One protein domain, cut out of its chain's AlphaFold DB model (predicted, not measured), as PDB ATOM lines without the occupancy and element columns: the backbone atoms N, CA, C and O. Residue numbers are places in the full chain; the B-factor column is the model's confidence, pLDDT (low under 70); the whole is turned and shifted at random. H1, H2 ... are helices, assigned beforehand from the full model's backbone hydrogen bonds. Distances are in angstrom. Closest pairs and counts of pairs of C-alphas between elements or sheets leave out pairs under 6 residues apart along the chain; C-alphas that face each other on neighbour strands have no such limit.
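This is residues 41 to 83 of the 110 residues of an uncharacterized protein of Phytophthora parasitica (UniProt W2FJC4). A long helix, H1, makes one arm of a flat, open hook. Past Phe 57, where H1 stops, the backbone turns through the short helix H2, then passes H1 again and folds back as the shorter helix H3, with H2 and H3 on opposite sides of that part of H1. The printed part has 43 residues, with three named helices in the order H1, H2, H3 and no named strand; its class is all helix. The contacts between the helices are few, and the whole is only just compact, close to loose, with a radius of gyration of the C-alphas of 11.0 A. The C-alphas span 31 by 24 by 10 A along their three main axes.

H1 is the longest helix, residues 41 to 57, and measures 25.0 A from its first to its last C-alpha. It begins at C-alpha 41 at (64.630, 96.659, 51.460) and ends at C-alpha 57 at (42.012, 90.054, 43.040). H2 is residues 60 to 64, five residues from Glu 60 to Leu 64. H3 is residues 70 to 79, 14.3 A from first to last C-alpha, and ends at C-alpha 79 at (42.347, 97.137, 57.767). Residues 80 to 83 follow H3 and belong to no named element.

H1 and H2 touch only at the corner by their link, and only just, with 3 pairs of C-alphas within 8 A. The closest C-alphas of the two are those of Leu 54 and Glu 60, 5.5 A apart, and H1 touches H2 with residues 54 to 57 alone. H1 and H3 are close but not clearly touching, with 2 pairs of C-alphas within 8 A; their closest C-alphas are those of Ser 56 and Val 72, 6.9 A apart. These two helices run opposite ways at a steep tilt of 36 degrees, only just past shallow. H2 and H3 are apart. In H2 and H3 every O i to N i+4 pair is within hydrogen-bond range, and in H1 12 of 13 are.

The outline is flat, and the two C-alphas farthest apart are those of Asp 41 and Asn 67, 31.3 A. The C-alphas of the first and last printed residues, Asp 41 and Asp 83, are 14.6 A apart. The printed part has no cut. The links from H1 to H2, with 2 residues, and from H2 to H3, with 5 residues, are both tight. The mean pLDDT of the printed part of this model is 86.5, and residue 83 is the one printed residue under 70.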
ATOM      1  N   ASP A  41      65.509  97.493  50.644       75.31
ATOM      2  CA  ASP A  41      64.630  96.659  51.460       75.31
ATOM      3  C   ASP A  41      63.174  97.149  51.392       75.31
ATOM      4  O   ASP A  41      62.264  96.353  51.176       75.31
ATOM      5  N   GLU A  42      62.953  98.460  51.481       73.75
ATOM      6  CA  GLU A  42      61.632  99.087  51.342       73.75
ATOM      7  C   GLU A  42      61.007  98.806  49.969       73.75
ATOM      8  O   GLU A  42      59.864  98.363  49.892       73.75
ATOM      9  N   ILE A  43      61.796  98.912  48.894       76.62
ATOM     10  CA  ILE A  43      61.347  98.569  47.535       76.62
ATOM     11  C   ILE A  43      60.936  97.092  47.454       76.62
ATOM     12  O   ILE A  43      59.944  96.756  46.811       76.62
ATOM     13  N   THR A  44      61.673  96.178  48.097       81.19
ATOM     14  CA  THR A  44      61.292  94.755  48.081       81.19
ATOM     15  C   THR A  44      59.999  94.478  48.841       81.19
ATOM     16  O   THR A  44      59.222  93.624  48.412       81.19
ATOM     17  N   VAL A  45      59.749  95.199  49.936       83.38
ATOM     18  CA  VAL A  45      58.507  95.083  50.709       83.38
ATOM     19  C   VAL A  45      57.326  95.607  49.897       83.38
ATOM     20  O   VAL A  45      56.309  94.921  49.806       83.38
ATOM     21  N   GLU A  46      57.479  96.754  49.236       81.25
ATOM     22  CA  GLU A  46      56.427  97.351  48.410       81.25
ATOM     23  C   GLU A  46      56.084  96.478  47.189       81.25
ATOM     24  O   GLU A  46      54.913  96.267  46.875       81.25
ATOM     25  N   VAL A  47      57.091  95.883  46.537       86.88
ATOM     26  CA  VAL A  47      56.867  94.941  45.425       86.88
ATOM     27  C   VAL A  47      56.105  93.701  45.896       86.88
ATOM     28  O   VAL A  47      55.138  93.299  45.252       86.88
ATOM     29  N   LEU A  48      56.489  93.115  47.035       87.62
ATOM     30  CA  LEU A  48      55.777  91.968  47.607       87.62
ATOM     31  C   LEU A  48      54.338  92.322  47.995       87.62
ATOM     32  O   LEU A  48      53.424  91.513  47.810       87.62
ATOM     33  N   PHE A  49      54.130  93.529  48.518       87.62
ATOM     34  CA  PHE A  49      52.801  94.041  48.807       87.62
ATOM     35  C   PHE A  49      51.953  94.137  47.531       87.62
ATOM     36  O   PHE A  49      50.841  93.606  47.500       87.62
ATOM     37  N   ALA A  50      52.489  94.743  46.467       88.69
ATOM     38  CA  ALA A  50      51.795  94.893  45.192       88.69
ATOM     39  C   ALA A  50      51.427  93.536  44.568       88.69
ATOM     40  O   ALA A  50      50.303  93.355  44.096       88.69
ATOM     41  N   GLU A  51      52.327  92.552  44.618       91.25
ATOM     42  CA  GLU A  51      52.049  91.191  44.148       91.25
ATOM     43  C   GLU A  51      50.905  90.543  44.945       91.25
ATOM     44  O   GLU A  51      49.932  90.060  44.361       91.25
ATOM     45  N   ASN A  52      50.959  90.601  46.279       89.81
ATOM     46  CA  ASN A  52      49.918  90.039  47.140       89.81
ATOM     47  C   ASN A  52      48.566  90.761  46.976       89.81
ATOM     48  O   ASN A  52      47.503  90.132  47.031       89.81
ATOM     49  N   PHE A  53      48.594  92.075  46.737       89.25
ATOM     50  CA  PHE A  53      47.413  92.858  46.393       89.25
ATOM     51  C   PHE A  53      46.777  92.327  45.104       89.25
ATOM     52  O   PHE A  53      45.599  91.966  45.116       89.25
ATOM     53  N   LEU A  54      47.538  92.197  44.015       92.62
ATOM     54  CA  LEU A  54      47.020  91.700  42.735       92.62
ATOM     55  C   LEU A  54      46.503  90.259  42.847       92.62
ATOM     56  O   LEU A  54      45.410  89.951  42.362       92.62
ATOM     57  N   ASP A  55      47.217  89.391  43.561       92.81
ATOM     58  CA  ASP A  55      46.797  88.009  43.808       92.81
ATOM     59  C   ASP A  55      45.470  87.923  44.571       92.81
ATOM     60  O   ASP A  55      44.640  87.052  44.287       92.81
ATOM     61  N   SER A  56      45.193  88.860  45.484       91.00
ATOM     62  CA  SER A  56      43.905  88.911  46.188       91.00
ATOM     63  C   SER A  56      42.723  89.143  45.227       91.00
ATOM     64  O   SER A  56      41.637  88.560  45.380       91.00
ATOM     65  N   PHE A  57      42.961  89.878  44.138       92.12
ATOM     66  CA  PHE A  57      42.012  90.054  43.040       92.12
ATOM     67  C   PHE A  57      42.025  88.901  42.034       92.12
ATOM     68  O   PHE A  57      41.065  88.761  41.291       92.12
ATOM     69  N   GLY A  58      42.951  87.946  42.125       92.12
ATOM     70  CA  GLY A  58      43.073  86.816  41.194       92.12
ATOM     71  C   GLY A  58      44.101  87.043  40.085       92.12
ATOM     72  O   GLY A  58      44.092  86.300  39.105       92.12
ATOM     73  N   GLY A  59      44.969  88.040  40.257       93.88
ATOM     74  CA  GLY A  59      46.040  88.407  39.341       93.88
ATOM     75  C   GLY A  59      45.793  89.738  38.633       93.88
ATOM     76  O   GLY A  59      44.700  90.308  38.670       93.88
ATOM     77  N   GLU A  60      46.833  90.218  37.954       93.06
ATOM     78  CA  GLU A  60      46.821  91.481  37.206       93.06
ATOM     79  C   GLU A  60      45.740  91.526  36.117       93.06
ATOM     80  O   GLU A  60      45.056  92.537  35.968       93.06
ATOM     81  N   ASP A  61      45.528  90.413  35.410       94.06
ATOM     82  CA  ASP A  61      44.566  90.322  34.307       94.06
ATOM     83  C   ASP A  61      43.132  90.597  34.775       94.06
ATOM     84  O   ASP A  61      42.356  91.245  34.071       94.06
ATOM     85  N   GLU A  62      42.780  90.133  35.976       92.31
ATOM     86  CA  GLU A  62      41.443  90.301  36.548       92.31
ATOM     87  C   GLU A  62      41.200  91.765  36.944       92.31
ATOM     88  O   GLU A  62      40.133  92.324  36.681       92.31
ATOM     89  N   VAL A  63      42.224  92.426  37.489       89.69
ATOM     90  CA  VAL A  63      42.188  93.860  37.806       89.69
ATOM     91  C   VAL A  63      42.084  94.699  36.532       89.69
ATOM     92  O   VAL A  63      41.233  95.584  36.449       89.69
ATOM     93  N   LEU A  64      42.892  94.400  35.509       92.56
ATOM     94  CA  LEU A  64      42.872  95.104  34.222       92.56
ATOM     95  C   LEU A  64      41.559  94.899  33.457       92.56
ATOM     96  O   LEU A  64      41.128  95.788  32.721       92.56
ATOM     97  N   ALA A  65      40.903  93.754  33.646       92.88
ATOM     98  CA  ALA A  65      39.565  93.489  33.127       92.88
ATOM     99  C   ALA A  65      38.454  94.243  33.887       92.88
ATOM    100  O   ALA A  65      37.300  94.207  33.459       92.88
ATOM    101  N   GLY A  66      38.784  94.930  34.988       89.25
ATOM    102  CA  GLY A  66      37.831  95.643  35.839       89.25
ATOM    103  C   GLY A  66      37.053  94.736  36.795       89.25
ATOM    104  O   GLY A  66      36.078  95.178  37.399       89.25
ATOM    105  N   ASN A  67      37.470  93.480  36.969       91.00
ATOM    106  CA  ASN A  67      36.800  92.502  37.825       91.00
ATOM    107  C   ASN A  67      37.236  92.654  39.295       91.00
ATOM    108  O   ASN A  67      37.694  91.716  39.955       91.00
ATOM    109  N   LEU A  68      37.102  93.868  39.828       87.50
ATOM    110  CA  LEU A  68      37.440  94.153  41.216       87.50
ATOM    111  C   LEU A  68      36.461  93.445  42.162       87.50
ATOM    112  O   LEU A  68      35.239  93.553  42.056       87.50
ATOM    113  N   LYS A  69      37.007  92.715  43.133       90.19
ATOM    114  CA  LYS A  69      36.230  91.997  44.143       90.19
ATOM    115  C   LYS A  69      35.887  92.949  45.284       90.19
ATOM    116  O   LYS A  69      36.749  93.275  46.094       90.19
ATOM    117  N   ASN A  70      34.613  93.320  45.401       89.31
ATOM    118  CA  ASN A  70      34.125  94.202  46.469       89.31
ATOM    119  C   ASN A  70      34.531  93.718  47.879       89.31
ATOM    120  O   ASN A  70      34.989  94.510  48.691       89.31
ATOM    121  N   ALA A  71      34.490  92.406  48.140       88.62
ATOM    122  CA  ALA A  71      34.916  91.844  49.425       88.62
ATOM    123  C   ALA A  71      36.402  92.100  49.756       88.62
ATOM    124  O   ALA A  71      36.756  92.230  50.925       88.62
ATOM    125  N   VAL A  72      37.268  92.153  48.741       87.81
ATOM    126  CA  VAL A  72      38.695  92.465  48.912       87.81
ATOM    127  C   VAL A  72      38.866  93.955  49.199       87.81
ATOM    128  O   VAL A  72      39.540  94.304  50.162       87.81
ATOM    129  N   LEU A  73      38.175  94.813  48.440       88.44
ATOM    130  CA  LEU A  73      38.176  96.264  48.655       88.44
ATOM    131  C   LEU A  73      37.664  96.640  50.051       88.44
ATOM    132  O   LEU A  73      38.348  97.366  50.759       88.44
ATOM    133  N   CYS A  74      36.526  96.086  50.487       87.25
ATOM    134  CA  CYS A  74      35.988  96.349  51.825       87.25
ATOM    135  C   CYS A  74      36.919  95.847  52.943       87.25
ATOM    136  O   CYS A  74      36.964  96.415  54.031       87.25
ATOM    137  N   LYS A  75      37.681  94.771  52.707       87.62
ATOM    138  CA  LYS A  75      38.687  94.316  53.671       87.62
ATOM    139  C   LYS A  75      39.852  95.309  53.745       87.62
ATOM    140  O   LYS A  75      40.259  95.674  54.840       87.62
ATOM    141  N   MET A  76      40.380  95.744  52.606       84.81
ATOM    142  CA  MET A  76      41.490  96.704  52.557       84.81
ATOM    143  C   MET A  76      41.086  98.085  53.080       84.81
ATOM    144  O   MET A  76      41.878  98.738  53.745       84.81
ATOM    145  N   SER A  77      39.841  98.517  52.875       83.38
ATOM    146  CA  SER A  77      39.361  99.764  53.474       83.38
ATOM    147  C   SER A  77      39.285  99.680  55.000       83.38
ATOM    148  O   SER A  77      39.588 100.656  55.671       83.38
ATOM    149  N   ALA A  78      38.909  98.521  55.551       84.56
ATOM    150  CA  ALA A  78      38.764  98.337  56.995       84.56
ATOM    151  C   ALA A  78      40.099  98.158  57.735       84.56
ATOM    152  O   ALA A  78      40.229  98.599  58.871       84.56
ATOM    153  N   TYR A  79      41.072  97.478  57.120       81.88
ATOM    154  CA  TYR A  79      42.347  97.137  57.767       81.88
ATOM    155  C   TYR A  79      43.542  97.946  57.248       81.88
ATOM    156  O   TYR A  79      44.645  97.770  57.753       81.88
ATOM    157  N   GLY A  80      43.326  98.825  56.270       79.56
ATOM    158  CA  GLY A  80      44.379  99.591  55.620       79.56
ATOM    159  C   GLY A  80      44.937  98.914  54.367       79.56
ATOM    160  O   GLY A  80      44.676  97.743  54.070       79.56
ATOM    161  N   TRP A  81      45.691  99.710  53.608       79.56
ATOM    162  CA  TRP A  81      46.323  99.275  52.367       79.56
ATOM    163  C   TRP A  81      47.656  98.595  52.632       79.56
ATOM    164  O   TRP A  81      47.918  97.591  52.005       79.56
ATOM    165  N   GLU A  82      48.449  99.058  53.588       70.12
ATOM    166  CA  GLU A  82      49.782  98.526  53.866       70.12
ATOM    167  C   GLU A  82      49.835  97.886  55.261       70.12
ATOM    168  O   GLU A  82      49.079  98.263  56.159       70.12
ATOM    169  N   ASP A  83      50.739  96.920  55.455       67.50
ATOM    170  CA  ASP A  83      51.075  96.368  56.776       67.50
ATOM    171  C   ASP A  83      51.982  97.356  57.534       67.50
ATOM    172  O   ASP A  83      53.135  97.069  57.862       67.50
TER     173      ASP A  83